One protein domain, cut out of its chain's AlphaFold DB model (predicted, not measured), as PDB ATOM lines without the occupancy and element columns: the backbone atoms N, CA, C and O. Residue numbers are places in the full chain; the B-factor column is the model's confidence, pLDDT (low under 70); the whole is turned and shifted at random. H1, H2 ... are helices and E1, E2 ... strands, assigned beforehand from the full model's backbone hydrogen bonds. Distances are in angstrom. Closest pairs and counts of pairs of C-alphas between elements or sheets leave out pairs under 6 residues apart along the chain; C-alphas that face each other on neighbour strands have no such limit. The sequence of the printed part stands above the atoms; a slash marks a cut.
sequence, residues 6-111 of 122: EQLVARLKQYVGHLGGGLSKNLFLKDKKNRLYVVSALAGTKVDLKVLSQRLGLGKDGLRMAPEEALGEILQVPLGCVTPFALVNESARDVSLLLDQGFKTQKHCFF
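What this domain is: This is residues 6 to 111 of the 122 residues of the protein "UPF0566 protein" of Cajanus cajan (UniProt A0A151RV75). A long hairpin, E1 and E2, runs through the middle of a strongly twisted four-stranded sheet, with five helices, most of them short, set around it. H2 packs beside E3 on one face, H4 covers E2 on the opposite face with H3 near it, H5 sits by the end of E2, and H1 grazes the sheet along E1. The 106 printed residues run H1 E1 E2 H2 E3 H3 H4 E4 H5; the sheet is mixed, in the order E3 E1 E2 E4, and the class is mixed, helices and strands. The whole is compact, with a radius of gyration of the C-alphas of 14.1 A and spans of 42 by 28 by 22 A.

How they stand to each other: Start with H1, residues 6 to 16: it only grazes the sheet, and its closest C-alphas to E1, residues 22 to 31, are those of Val 9 and Lys 25, 7.1 A apart. E1 and E2, residues 36 to 42, form an antiparallel hairpin at 158 degrees; look at N 27 and O 39, 2.8 A. Next comes H2, residues 49 to 55, on the sheet but over none of its strands; its Ser 53 and Leu 63 of E3, residues 63 to 65, have the closest C-alphas, 5.6 A. E3 is antiparallel to E1 at 110 degrees, with N 30 and O 64 at 2.8 A. H3, residues 69 to 75, only grazes the sheet and is close to but not clearly touching H4, residues 84 to 88; their closest C-alphas, Leu 75 and Ala 86, are 5.4 A apart. H4 lies over E2 at a height over the sheet of 9.3 A, on the opposite face from H2. E4, residues 95 to 99, is parallel to E2 at 18 degrees, with N 38 and O 96 at 2.9 A. H5, residues 101 to 105, is on the sheet, over none of its strands; Leu 42 and Gly 102 are its closest C-alphas to E2, 6.8 A. E2, H2, E3 and E3, H3 H4, E4 are split strand-helix-strand units, two strands running the same way with others between them, both with right-handed crossovers. In H1, H2 and H3 every O i to N i+4 pair is within hydrogen-bond range; H4 and H5 have 0 of 1 each, but 2 of 2 O i to N i+3 pairs.

Where its parts are: Find C-alpha 6 at (43.525, -111.909, 43.124); from there H1 runs 15.5 A to residue 16. E1 runs 27.7 A from C-alpha 22 at (50.260, -121.522, 52.345), E2 20.1 A and E4 12.9 A. H5 ends at C-alpha 105, (48.285, -127.335, 58.824).

The domain as a whole: The C-alphas of His 18 and Lys 33 are the two farthest apart, 42.3 A. The printed part has no cut and no long link. Residues 109 to 110 pair in parallel with residues 22 to 23 of E1. Mean pLDDT of the printed part is 84.7; residues 6 to 9, 17 and 19 to 20 are under 70.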
ATOM      1  N   GLU A   6      43.191-110.764  43.977       67.12
ATOM      2  CA  GLU A   6      43.525-111.909  43.124       67.12
ATOM      3  C   GLU A   6      44.838-111.702  42.360       67.12
ATOM      4  O   GLU A   6      45.655-112.620  42.275       67.12
ATOM      5  N   GLN A   7      45.082-110.485  41.861       69.06
ATOM      6  CA  GLN A   7      46.342-110.128  41.203       69.06
ATOM      7  C   GLN A   7      47.522-110.198  42.180       69.06
ATOM      8  O   GLN A   7      48.604-110.663  41.818       69.06
ATOM      9  N   LEU A   8      47.303-109.797  43.435       69.44
ATOM     10  CA  LEU A   8      48.304-109.897  44.495       69.44
ATOM     11  C   LEU A   8      48.641-111.363  44.804       69.44
ATOM     12  O   LEU A   8      49.820-111.730  44.796       69.44
ATOM     13  N   VAL A   9      47.618-112.213  44.980       69.81
ATOM     14  CA  VAL A   9      47.740-113.677  45.160       69.81
ATOM     15  C   VAL A   9      48.548-114.319  44.035       69.81
ATOM     16  O   VAL A   9      49.496-115.064  44.299       69.81
ATOM     17  N   ALA A  10      48.217-113.998  42.785       71.69
ATOM     18  CA  ALA A  10      48.911-114.527  41.618       71.69
ATOM     19  C   ALA A  10      50.397-114.132  41.597       71.69
ATOM     20  O   ALA A  10      51.256-114.981  41.352       71.69
ATOM     21  N   ARG A  11      50.713-112.873  41.921       72.06
ATOM     22  CA  ARG A  11      52.093-112.378  41.943       72.06
ATOM     23  C   ARG A  11      52.932-113.087  43.002       72.06
ATOM     24  O   ARG A  11      54.055-113.487  42.720       72.06
ATOM     25  N   LEU A  12      52.395-113.330  44.196       70.12
ATOM     26  CA  LEU A  12      53.142-114.051  45.236       70.12
ATOM     27  C   LEU A  12      53.411-115.501  44.870       70.12
ATOM     28  O   LEU A  12      54.504-116.004  45.108       70.12
ATOM     29  N   LYS A  13      52.443-116.153  44.223       71.88
ATOM     30  CA  LYS A  13      52.631-117.505  43.698       71.88
ATOM     31  C   LYS A  13      53.829-117.586  42.747       71.88
ATOM     32  O   LYS A  13      54.534-118.586  42.767       71.88
ATOM     33  N   GLN A  14      54.094-116.537  41.969       75.38
ATOM     34  CA  GLN A  14      55.263-116.478  41.092       75.38
ATOM     35  C   GLN A  14      56.587-116.435  41.876       75.38
ATOM     36  O   GLN A  14      57.538-117.108  41.487       75.38
ATOM     37  N   TYR A  15      56.649-115.691  42.986       70.25
ATOM     38  CA  TYR A  15      57.886-115.523  43.760       70.25
ATOM     39  C   TYR A  15      58.149-116.644  44.762       70.25
ATOM     40  O   TYR A  15      59.284-117.081  44.879       70.25
ATOM     41  N   VAL A  16      57.131-117.116  45.485       70.50
ATOM     42  CA  VAL A  16      57.304-118.074  46.598       70.50
ATOM     43  C   VAL A  16      56.559-119.388  46.386       70.50
ATOM     44  O   VAL A  16      56.645-120.284  47.219       70.50
ATOM     45  N   GLY A  17      55.854-119.554  45.261       66.88
ATOM     46  CA  GLY A  17      55.117-120.787  44.971       66.88
ATOM     47  C   GLY A  17      56.007-122.031  44.897       66.88
ATOM     48  O   GLY A  17      55.529-123.131  45.152       66.88
ATOM     49  N   HIS A  18      57.300-121.852  44.614       70.06
ATOM     50  CA  HIS A  18      58.298-122.921  44.595       70.06
ATOM     51  C   HIS A  18      58.829-123.302  45.990       70.06
ATOM     52  O   HIS A  18      59.426-124.363  46.131       70.06
ATOM     53  N   LEU A  19      58.614-122.466  47.017       65.75
ATOM     54  CA  LEU A  19      59.143-122.682  48.372       65.75
ATOM     55  C   LEU A  19      58.285-123.631  49.218       65.75
ATOM     56  O   LEU A  19      58.725-124.047  50.283       65.75
ATOM     57  N   GLY A  20      57.084-123.988  48.750       63.56
ATOM     58  CA  GLY A  20      56.156-124.858  49.476       63.56
ATOM     59  C   GLY A  20      55.599-124.194  50.742       63.56
ATOM     60  O   GLY A  20      56.253-124.130  51.777       63.56
ATOM     61  N   GLY A  21      54.358-123.711  50.686       71.56
ATOM     62  CA  GLY A  21      53.685-123.109  51.838       71.56
ATOM     63  C   GLY A  21      52.336-122.493  51.484       71.56
ATOM     64  O   GLY A  21      51.967-122.379  50.312       71.56
ATOM     65  N   GLY A  22      51.585-122.101  52.510       77.81
ATOM     66  CA  GLY A  22      50.260-121.522  52.345       77.81
ATOM     67  C   GLY A  22      50.338-120.046  51.971       77.81
ATOM     68  O   GLY A  22      50.717-119.223  52.800       77.81
ATOM     69  N   LEU A  23      49.945-119.691  50.747       81.31
ATOM     70  CA  LEU A  23      49.694-118.291  50.393       81.31
ATOM     71  C   LEU A  23      48.468-117.803  51.163       81.31
ATOM     72  O   LEU A  23      47.446-118.488  51.169       81.31
ATOM     73  N   SER A  24      48.547-116.628  51.778       83.00
ATOM     74  CA  SER A  24      47.432-116.018  52.503       83.00
ATOM     75  C   SER A  24      46.814-114.859  51.728       83.00
ATOM     76  O   SER A  24      47.469-114.208  50.924       83.00
ATOM     77  N   LYS A  25      45.545-114.576  52.000       84.62
ATOM     78  CA  LYS A  25      44.849-113.350  51.614       84.62
ATOM     79  C   LYS A  25      44.216-112.729  52.848       84.62
ATOM     80  O   LYS A  25      43.794-113.448  53.757       84.62
ATOM     81  N   ASN A  26      44.123-111.405  52.852       88.75
ATOM     82  CA  ASN A  26      43.605-110.646  53.981       88.75
ATOM     83  C   ASN A  26      42.428-109.783  53.534       88.75
ATOM     84  O   ASN A  26      42.481-109.138  52.490       88.75
ATOM     85  N   LEU A  27      41.369-109.768  54.332       90.19
ATOM     86  CA  LEU A  27      40.185-108.952  54.102       90.19
ATOM     87  C   LEU A  27      39.981-108.038  55.301       90.19
ATOM     88  O   LEU A  27      40.050-108.496  56.440       90.19
ATOM     89  N   PHE A  28      39.688-106.769  55.040       92.25
ATOM     90  CA  PHE A  28      39.288-105.827  56.075       92.25
ATOM     91  C   PHE A  28      37.776-105.626  56.012       92.25
ATOM     92  O   PHE A  28      37.230-105.172  55.003       92.25
ATOM     93  N   LEU A  29      37.089-106.036  57.075       94.31
ATOM     94  CA  LEU A  29      35.636-106.085  57.156       94.31
ATOM     95  C   LEU A  29      35.131-105.232  58.312       94.31
ATOM     96  O   LEU A  29      35.826-104.999  59.298       94.31
ATOM     97  N   LYS A  30      33.868-104.831  58.212       94.69
ATOM     98  CA  LYS A  30      33.140-104.195  59.302       94.69
ATOM     99  C   LYS A  30      31.729-104.731  59.439       94.69
ATOM    100  O   LYS A  30      31.125-105.153  58.449       94.69
ATOM    101  N   ASP A  31      31.195-104.667  60.653       94.62
ATOM    102  CA  ASP A  31      29.798-104.998  60.915       94.62
ATOM    103  C   ASP A  31      28.862-103.772  60.891       94.62
ATOM    104  O   ASP A  31      29.252-102.639  60.582       94.62
ATOM    105  N   LYS A  32      27.575-104.002  61.182       91.25
ATOM    106  CA  LYS A  32      26.558-102.940  61.290       91.25
ATOM    107  C   LYS A  32      26.734-102.038  62.518       91.25
ATOM    108  O   LYS A  32      26.214-100.931  62.519       91.25
ATOM    109  N   LYS A  33      27.456-102.502  63.540       91.50
ATOM    110  CA  LYS A  33      27.786-101.767  64.768       91.50
ATOM    111  C   LYS A  33      29.153-101.069  64.673       91.50
ATOM    112  O   LYS A  33      29.667-100.622  65.689       91.50
ATOM    113  N   ASN A  34      29.731-100.978  63.470       90.69
ATOM    114  CA  ASN A  34      31.062-100.430  63.192       90.69
ATOM    115  C   ASN A  34      32.222-101.159  63.894       90.69
ATOM    116  O   ASN A  34      33.313-100.604  63.994       90.69
ATOM    117  N   ARG A  35      32.035-102.414  64.318       93.75
ATOM    118  CA  ARG A  35      33.162-103.254  64.743       93.75
ATOM    119  C   ARG A  35      33.971-103.674  63.527       93.75
ATOM    120  O   ARG A  35      33.396-103.992  62.483       93.75
ATOM    121  N   LEU A  36      35.289-103.675  63.682       95.19
ATOM    122  CA  LEU A  36      36.255-103.907  62.616       95.19
ATOM    123  C   LEU A  36      36.902-105.280  62.758       95.19
ATOM    124  O   LEU A  36      37.162-105.754  63.866       95.19
ATOM    125  N   TYR A  37      37.177-105.907  61.620       94.94
ATOM    126  CA  TYR A  37      37.737-107.247  61.556       94.94
ATOM    127  C   TYR A  37      38.798-107.333  60.465       94.94
ATOM    128  O   TYR A  37      38.560-106.913  59.332       94.94
ATOM    129  N   VAL A  38      39.931-107.955  60.776       94.06
ATOM    130  CA  VAL A  38      40.876-108.449  59.769       94.06
ATOM    131  C   VAL A  38      40.698-109.955  59.672       94.06
ATOM    132  O   VAL A  38      40.839-110.668  60.661       94.06
ATOM    133  N   VAL A  39      40.368-110.448  58.481       93.00
ATOM    134  CA  VAL A  39      40.257-111.880  58.198       93.00
ATOM    135  C   VAL A  39      41.451-112.301  57.367       93.00
ATOM    136  O   VAL A  39      41.547-111.905  56.207       93.00
ATOM    137  N   SER A  40      42.326-113.125  57.932       91.06
ATOM    138  CA  SER A  40      43.395-113.782  57.181       91.06
ATOM    139  C   SER A  40      42.992-115.218  56.893       91.06
ATOM    140  O   SER A  40      42.640-115.970  57.803       91.06
ATOM    141  N   ALA A  41      43.058-115.610  55.624       90.06
ATOM    142  CA  ALA A  41      42.763-116.969  55.188       90.06
ATOM    143  C   ALA A  41      43.736-117.438  54.115       90.06
ATOM    144  O   ALA A  41      44.403-116.616  53.489       90.06
ATOM    145  N   LEU A  42      43.811-118.747  53.866       87.94
ATOM    146  CA  LEU A  42      44.581-119.237  52.725       87.94
ATOM    147  C   LEU A  42      43.971-118.709  51.416       87.94
ATOM    148  O   LEU A  42      42.758-118.522  51.294       87.94
ATOM    149  N   ALA A  43      44.809-118.491  50.407       83.94
ATOM    150  CA  ALA A  43      44.410-117.965  49.107       83.94
ATOM    151  C   ALA A  43      43.277-118.797  48.480       83.94
ATOM    152  O   ALA A  43      42.299-118.237  47.975       83.94
ATOM    153  N   GLY A  44      43.376-120.127  48.599       83.75
ATOM    154  CA  GLY A  44      42.371-121.082  48.128       83.75
ATOM    155  C   GLY A  44      41.114-121.178  48.998       83.75
ATOM    156  O   GLY A  44      40.101-121.695  48.532       83.75
ATOM    157  N   THR A  45      41.124-120.661  50.230       87.12
ATOM    158  CA  THR A  45      39.951-120.713  51.110       87.12
ATOM    159  C   THR A  45      38.884-119.751  50.602       87.12
ATOM    160  O   THR A  45      39.091-118.537  50.521       87.12
ATOM    161  N   LYS A  46      37.701-120.267  50.266       88.19
ATOM    162  CA  LYS A  46      36.548-119.430  49.924       88.19
ATOM    163  C   LYS A  46      35.966-118.824  51.201       88.19
ATOM    164  O   LYS A  46      35.397-119.535  52.024       88.19
ATOM    165  N   VAL A  47      36.100-117.509  51.359       88.38
ATOM    166  CA  VAL A  47      35.527-116.774  52.493       88.38
ATOM    167  C   VAL A  47      34.117-116.328  52.121       88.38
ATOM    168  O   VAL A  47      33.940-115.405  51.331       88.38
ATOM    169  N   ASP A  48      33.110-117.002  52.673       90.69
ATOM    170  CA  ASP A  48      31.709-116.611  52.521       90.69
ATOM    171  C   ASP A  48      31.307-115.656  53.653       90.69
ATOM    172  O   ASP A  48      31.221-116.046  54.820       90.69
ATOM    173  N   LEU A  49      31.056-114.391  53.305       90.75
ATOM    174  CA  LEU A  49      30.701-113.348  54.269       90.75
ATOM    175  C   LEU A  49      29.363-113.609  54.971       90.75
ATOM    176  O   LEU A  49      29.198-113.178  56.111       90.75
ATOM    177  N   LYS A  50      28.422-114.316  54.332       89.50
ATOM    178  CA  LYS A  50      27.116-114.645  54.921       89.50
ATOM    179  C   LYS A  50      27.248-115.738  55.968       89.50
ATOM    180  O   LYS A  50      26.656-115.659  57.040       89.50
ATOM    181  N   VAL A  51      28.060-116.751  55.676       90.69
ATOM    182  CA  VAL A  51      28.359-117.810  56.650       90.69
ATOM    183  C   VAL A  51      29.180-117.241  57.805       90.69
ATOM    184  O   VAL A  51      28.899-117.532  58.968       90.69
ATOM    185  N   LEU A  52      30.173-116.396  57.508       91.12
ATOM    186  CA  LEU A  52      31.012-115.772  58.527       91.12
ATOM    187  C   LEU A  52      30.200-114.853  59.449       91.12
ATOM    188  O   LEU A  52      30.340-114.930  60.667       91.12
ATOM    189  N   SER A  53      29.308-114.032  58.892       91.38
ATOM    190  CA  SER A  53      28.451-113.133  59.669       91.38
ATOM    191  C   SER A  53      27.484-113.895  60.579       91.38
ATOM    192  O   SER A  53      27.303-113.513  61.735       91.38
ATOM    193  N   GLN A  54      26.927-115.020  60.117       91.62
ATOM    194  CA  GLN A  54      26.119-115.912  60.951       91.62
ATOM    195  C   GLN A  54      26.928-116.538  62.090       91.62
ATOM    196  O   GLN A  54      26.473-116.519  63.231       91.62
ATOM    197  N   ARG A  55      28.140-117.039  61.810       89.88
ATOM    198  CA  ARG A  55      29.021-117.635  62.832       89.88
ATOM    199  C   ARG A  55      29.449-116.640  63.910       89.88
ATOM    200  O   ARG A  55      29.628-117.034  65.054       89.88
ATOM    201  N   LEU A  56      29.579-115.364  63.556       88.44
ATOM    202  CA  LEU A  56      29.867-114.279  64.497       88.44
ATOM    203  C   LEU A  56      28.618-113.755  65.233       88.44
ATOM    204  O   LEU A  56      28.722-112.804  66.005       88.44
ATOM    205  N   GLY A  57      27.430-114.323  64.983       90.81
ATOM    206  CA  GLY A  57      26.177-113.887  65.609       90.81
ATOM    207  C   GLY A  57      25.658-112.534  65.105       90.81
ATOM    208  O   GLY A  57      24.906-111.863  65.806       90.81
ATOM    209  N   LEU A  58      26.061-112.106  63.903       89.31
ATOM    210  CA  LEU A  58      25.721-110.796  63.322       89.31
ATOM    211  C   LEU A  58      24.496-110.841  62.390       89.31
ATOM    212  O   LEU A  58      24.013-109.796  61.949       89.31
ATOM    213  N   GLY A  59      24.006-112.043  62.073       88.75
ATOM    214  CA  GLY A  59      22.961-112.281  61.070       88.75
ATOM    215  C   GLY A  59      23.500-112.318  59.634       88.75
ATOM    216  O   GLY A  59      24.638-111.940  59.386       88.75
ATOM    217  N   LYS A  60      22.670-112.771  58.679       81.12
ATOM    218  CA  LYS A  60      23.058-113.180  57.306       81.12
ATOM    219  C   LYS A  60      23.831-112.128  56.492       81.12
ATOM    220  O   LYS A  60      24.694-112.500  55.711       81.12
ATOM    221  N   ASP A  61      23.583-110.841  56.719       84.62
ATOM    222  CA  ASP A  61      24.259-109.728  56.030       84.62
ATOM    223  C   ASP A  61      24.886-108.758  57.044       84.62
ATOM    224  O   ASP A  61      24.810-107.533  56.931       84.62
ATOM    225  N   GLY A  62      25.435-109.325  58.121       90.56
ATOM    226  CA  GLY A  62      26.039-108.576  59.215       90.56
ATOM    227  C   GLY A  62      27.443-108.046  58.928       90.56
ATOM    228  O   GLY A  62      27.898-107.199  59.686       90.56
ATOM    229  N   LEU A  63      28.110-108.509  57.862       93.69
ATOM    230  CA  LEU A  63      29.476-108.124  57.484       93.69
ATOM    231  C   LEU A  63      29.533-107.515  56.084       93.69
ATOM    232  O   LEU A  63      28.869-107.985  55.162       93.69
ATOM    233  N   ARG A  64      30.396-106.513  55.922       93.12
ATOM    234  CA  ARG A  64      30.708-105.847  54.650       93.12
ATOM    235  C   ARG A  64      32.182-105.452  54.601       93.12
ATOM    236  O   ARG A  64      32.829-105.402  55.645       93.12
ATOM    237  N   MET A  65      32.693-105.131  53.413       91.81
ATOM    238  CA  MET A  65      34.027-104.537  53.284       91.81
ATOM    239  C   MET A  65      34.091-103.224  54.068       91.81
ATOM    240  O   MET A  65      33.161-102.406  54.031       91.81
ATOM    241  N   ALA A  66      35.171-103.054  54.822       91.88
ATOM    242  CA  ALA A  66      35.480-101.784  55.448       91.88
ATOM    243  C   ALA A  66      35.871-100.752  54.371       91.88
ATOM    244  O   ALA A  66      36.348-101.138  53.302       91.88
ATOM    245  N   PRO A  67      35.599 -99.461  54.615       90.12
ATOM    246  CA  PRO A  67      35.886 -98.410  53.653       90.12
ATOM    247  C   PRO A  67      37.402 -98.189  53.560       90.12
ATOM    248  O   PRO A  67      38.136 -98.517  54.497       90.12
ATOM    249  N   GLU A  68      37.869 -97.670  52.429       86.88
ATOM    250  CA  GLU A  68      39.300 -97.493  52.160       86.88
ATOM    251  C   GLU A  68      39.947 -96.509  53.138       86.88
ATOM    252  O   GLU A  68      41.057 -96.748  53.604       86.88
ATOM    253  N   GLU A  69      39.228 -95.461  53.534       88.25
ATOM    254  CA  GLU A  69      39.703 -94.434  54.464       88.25
ATOM    255  C   GLU A  69      40.083 -95.047  55.823       88.25
ATOM    256  O   GLU A  69      41.109 -94.708  56.413       88.25
ATOM    257  N   ALA A  70      39.327 -96.059  56.266       88.88
ATOM    258  CA  ALA A  70      39.608 -96.773  57.507       88.88
ATOM    259  C   ALA A  70      40.900 -97.610  57.441       88.88
ATOM    260  O   ALA A  70      41.447 -97.948  58.487       88.88
ATOM    261  N   LEU A  71      41.417 -97.949  56.254       87.19
ATOM    262  CA  LEU A  71      42.717 -98.623  56.138       87.19
ATOM    263  C   LEU A  71      43.858 -97.699  56.567       87.19
ATOM    264  O   LEU A  71      44.731 -98.127  57.318       87.19
ATOM    265  N   GLY A  72      43.823 -96.440  56.131       86.44
ATOM    266  CA  GLY A  72      44.821 -95.440  56.501       86.44
ATOM    267  C   GLY A  72      44.677 -94.985  57.951       86.44
ATOM    268  O   GLY A  72      45.668 -94.901  58.668       86.44
ATOM    269  N   GLU A  73      43.446 -94.749  58.407       90.19
ATOM    270  CA  GLU A  73      43.191 -94.244  59.762       90.19
ATOM    271  C   GLU A  73      43.412 -95.303  60.850       90.19
ATOM    272  O   GLU A  73      44.009 -95.013  61.885       90.19
ATOM    273  N   ILE A  74      42.936 -96.534  60.628       91.94
ATOM    274  CA  ILE A  74      42.941 -97.589  61.653       91.94
ATOM    275  C   ILE A  74      44.152 -98.494  61.503       91.94
ATOM    276  O   ILE A  74      44.879 -98.719  62.468       91.94
ATOM    277  N   LEU A  75      44.377 -99.031  60.304       87.62
ATOM    278  CA  LEU A  75      45.466 -99.976  60.071       87.62
ATOM    279  C   LEU A  75      46.787 -99.284  59.706       87.62
ATOM    280  O   LEU A  75      47.821 -99.939  59.778       87.62
ATOM    281  N   GLN A  76      46.775 -97.993  59.354       88.25
ATOM    282  CA  GLN A  76      47.944 -97.245  58.866       88.25
ATOM    283  C   GLN A  76      48.635 -97.919  57.673       88.25
ATOM    284  O   GLN A  76      49.856 -97.881  57.529       88.25
ATOM    285  N   VAL A  77      47.841 -98.546  56.800       83.94
ATOM    286  CA  VAL A  77      48.327 -99.193  55.575       83.94
ATOM    287  C   VAL A  77      47.613 -98.638  54.340       83.94
ATOM    288  O   VAL A  77      46.441 -98.264  54.428       83.94
ATOM    289  N   PRO A  78      48.276 -98.607  53.168       79.69
ATOM    290  CA  PRO A  78      47.620 -98.219  51.924       79.69
ATOM    291  C   PRO A  78      46.512 -99.198  51.507       79.69
ATOM    292  O   PRO A  78      46.471-100.357  51.939       79.69
ATOM    293  N   LEU A  79      45.657 -98.778  50.568       75.88
ATOM    294  CA  LEU A  79      44.740 -99.696  49.896       75.88
ATOM    295  C   LEU A  79      45.501-100.872  49.279       75.88
ATOM    296  O   LEU A  79      46.583-100.732  48.710       75.88
ATOM    297  N   GLY A  80      44.906-102.054  49.400       72.12
ATOM    298  CA  GLY A  80      45.502-103.290  48.921       72.12
ATOM    299  C   GLY A  80      46.558-103.842  49.866       72.12
ATOM    300  O   GLY A  80      46.963-104.969  49.639       72.12
ATOM    301  N   CYS A  81      46.931-103.120  50.935       75.88
ATOM    302  CA  CYS A  81      48.013-103.480  51.851       75.88
ATOM    303  C   CYS A  81      47.566-104.115  53.171       75.88
ATOM    304  O   CYS A  81      48.275-104.084  54.176       75.88
ATOM    305  N   VAL A  82      46.376-104.715  53.170       83.44
ATOM    306  CA  VAL A  82      45.805-105.336  54.364       83.44
ATOM    307  C   VAL A  82      46.676-106.506  54.808       83.44
ATOM    308  O   VAL A  82      46.932-107.447  54.052       83.44
ATOM    309  N   THR A  83      47.088-106.471  56.068       83.81
ATOM    310  CA  THR A  83      47.899-107.515  56.687       83.81
ATOM    311  C   THR A  83      47.533-107.659  58.163       83.81
ATOM    312  O   THR A  83      47.277-106.646  58.817       83.81
ATOM    313  N   PRO A  84      47.509-108.883  58.725       84.69
ATOM    314  CA  PRO A  84      47.275-109.072  60.155       84.69
ATOM    315  C   PRO A  84      48.368-108.422  61.013       84.69
ATOM    316  O   PRO A  84      48.126-108.116  62.174       84.69
ATOM    317  N   PHE A  85      49.551-108.154  60.447       83.50
ATOM    318  CA  PHE A  85      50.626-107.455  61.152       83.50
ATOM    319  C   PHE A  85      50.300-105.985  61.448       83.50
ATOM    320  O   PHE A  85      50.842-105.439  62.400       83.50
ATOM    321  N   ALA A  86      49.375-105.366  60.707       86.75
ATOM    322  CA  ALA A  86      48.941-103.987  60.948       86.75
ATOM    323  C   ALA A  86      48.205-103.817  62.290       86.75
ATOM    324  O   ALA A  86      48.034-102.704  62.772       86.75
ATOM    325  N   LEU A  87      47.800-104.925  62.919       87.69
ATOM    326  CA  LEU A  87      47.165-104.928  64.237       87.69
ATOM    327  C   LEU A  87      48.125-104.586  65.383       87.69
ATOM    328  O   LEU A  87      47.678-104.408  66.510       87.69
ATOM    329  N   VAL A  88      49.433-104.494  65.113       88.25
ATOM    330  CA  VAL A  88      50.413-103.988  66.086       88.25
ATOM    331  C   VAL A  88      50.249-102.486  66.349       88.25
ATOM    332  O   VAL A  88      50.699-101.995  67.381       88.25
ATOM    333  N   ASN A  89      49.606-101.756  65.433       86.19
ATOM    334  CA  ASN A  89      49.392-100.321  65.559       86.19
ATOM    335  C   ASN A  89      48.345-100.034  66.643       86.19
ATOM    336  O   ASN A  89      47.287-100.664  66.668       86.19
ATOM    337  N   GLU A  90      48.588 -99.045  67.508       89.94
ATOM    338  CA  GLU A  90      47.648 -98.687  68.588       89.94
ATOM    339  C   GLU A  90      46.262 -98.287  68.061       89.94
ATOM    340  O   GLU A  90      45.239 -98.596  68.677       89.94
ATOM    341  N   SER A  91      46.213 -97.657  66.883       91.81
ATOM    342  CA  SER A  91      44.972 -97.304  66.184       91.81
ATOM    343  C   SER A  91      44.110 -98.522  65.834       91.81
ATOM    344  O   SER A  91      42.899 -98.387  65.686       91.81
ATOM    345  N   ALA A  92      44.704 -99.717  65.758       91.12
ATOM    346  CA  ALA A  92      44.034-100.968  65.427       91.12
ATOM    347  C   ALA A  92      43.611-101.798  66.656       91.12
ATOM    348  O   ALA A  92      43.137-102.921  66.489       91.12
ATOM    349  N   ARG A  93      43.728-101.268  67.883       92.00
ATOM    350  CA  ARG A  93      43.436-102.000  69.138       92.00
ATOM    351  C   ARG A  93      42.045-102.647  69.202       92.00
ATOM    352  O   ARG A  93      41.874-103.684  69.833       92.00
ATOM    353  N   ASP A  94      41.060-102.028  68.552       91.75
ATOM    354  CA  ASP A  94      39.656-102.457  68.561       91.75
ATOM    355  C   ASP A  94      39.311-103.352  67.350       91.75
ATOM    356  O   ASP A  94      38.155-103.737  67.141       91.75
ATOM    357  N   VAL A  95      40.311-103.700  66.531       94.69
ATOM    358  CA  VAL A  95      40.158-104.563  65.359       94.69
ATOM    359  C   VAL A  95      40.355-106.022  65.759       94.69
ATOM    360  O   VAL A  95      41.402-106.430  66.255       94.69
ATOM    361  N   SER A  96      39.349-106.852  65.494       94.50
ATOM    362  CA  SER A  96      39.414-108.285  65.790       94.50
ATOM    363  C   SER A  96      40.087-109.071  64.663       94.50
ATOM    364  O   SER A  96      39.699-108.960  63.498       94.50
ATOM    365  N   LEU A  97      41.052-109.926  65.005       93.31
ATOM    366  CA  LEU A  97      41.695-110.836  64.056       93.31
ATOM    367  C   LEU A  97      40.935-112.163  63.956       93.31
ATOM    368  O   LEU A  97      40.748-112.856  64.955       93.31
ATOM    369  N   LEU A  98      40.563-112.556  62.740       92.38
ATOM    370  CA  LEU A  98      40.011-113.872  62.428       92.38
ATOM    371  C   LEU A  98      41.001-114.638  61.549       92.38
ATOM    372  O   LEU A  98      41.293-114.228  60.426       92.38
ATOM    373  N   LEU A  99      41.504-115.758  62.066       90.38
ATOM    374  CA  LEU A  99      42.457-116.622  61.372       90.38
ATOM    375  C   LEU A  99      41.774-117.891  60.872       90.38
ATOM    376  O   LEU A  99      41.088-118.585  61.625       90.38
ATOM    377  N   ASP A 100      42.009-118.219  59.606       89.44
ATOM    378  CA  ASP A 100      41.642-119.508  59.038       89.44
ATOM    379  C   ASP A 100      42.373-120.646  59.763       89.44
ATOM    380  O   ASP A 100      43.594-120.636  59.929       89.44
ATOM    381  N   GLN A 101      41.617-121.667  60.174       86.56
ATOM    382  CA  GLN A 101      42.186-122.866  60.785       86.56
ATOM    383  C   GLN A 101      43.125-123.607  59.829       86.56
ATOM    384  O   GLN A 101      44.034-124.288  60.301       86.56
ATOM    385  N   GLY A 102      42.954-123.435  58.512       82.88
ATOM    386  CA  GLY A 102      43.850-123.976  57.495       82.88
ATOM    387  C   GLY A 102      45.309-123.550  57.670       82.88
ATOM    388  O   GLY A 102      46.198-124.297  57.279       82.88
ATOM    389  N   PHE A 103      45.590-122.421  58.332       83.56
ATOM    390  CA  PHE A 103      46.969-122.038  58.647       83.56
ATOM    391  C   PHE A 103      47.661-123.003  59.612       83.56
ATOM    392  O   PHE A 103      48.870-123.177  59.526       83.56
ATOM    393  N   LYS A 104      46.918-123.691  60.491       82.38
ATOM    394  CA  LYS A 104      47.506-124.638  61.455       82.38
ATOM    395  C   LYS A 104      48.161-125.845  60.787       82.38
ATOM    396  O   LYS A 104      49.012-126.483  61.397       82.38
ATOM    397  N   THR A 105      47.745-126.189  59.570       79.69
ATOM    398  CA  THR A 105      48.285-127.335  58.824       79.69
ATOM    399  C   THR A 105      49.457-126.949  57.923       79.69
ATOM    400  O   THR A 105      50.072-127.824  57.315       79.69
ATOM    401  N   GLN A 106      49.785-125.658  57.834       77.12
ATOM    402  CA  GLN A 106      50.890-125.160  57.026       77.12
ATOM    403  C   GLN A 106      52.147-125.022  57.883       77.12
ATOM    404  O   GLN A 106      52.114-124.425  58.955       77.12
ATOM    405  N   LYS A 107      53.276-125.542  57.387       70.00
ATOM    406  CA  LYS A 107      54.588-125.339  58.027       70.00
ATOM    407  C   LYS A 107      55.094-123.902  57.879       70.00
ATOM    408  O   LYS A 107      55.792-123.425  58.761       70.00
ATOM    409  N   HIS A 108      54.723-123.243  56.781       75.00
ATOM    410  CA  HIS A 108      55.063-121.856  56.475       75.00
ATOM    411  C   HIS A 108      53.854-121.157  55.860       75.00
ATOM    412  O   HIS A 108      53.195-121.718  54.973       75.00
ATOM    413  N   CYS A 109      53.568-119.937  56.319       73.38
ATOM    414  CA  CYS A 109      52.529-119.091  55.746       73.38
ATOM    415  C   CYS A 109      53.163-117.851  55.121       73.38
ATOM    416  O   CYS A 109      53.858-117.081  55.781       73.38
ATOM    417  N   PHE A 110      52.886-117.639  53.839       72.69
ATOM    418  CA  PHE A 110      53.361-116.465  53.128       72.69
ATOM    419  C   PHE A 110      52.267-115.403  53.117       72.69
ATOM    420  O   PHE A 110      51.148-115.625  52.641       72.69
ATOM    421  N   PHE A 111      52.602-114.235  53.653       70.19
ATOM    422  CA  PHE A 111      51.763-113.048  53.606       70.19
ATOM    423  C   PHE A 111      52.217-112.145  52.475       70.19
ATOM    424  O   PHE A 111      53.406-112.054  52.174       70.19
TER     425      PHE A 111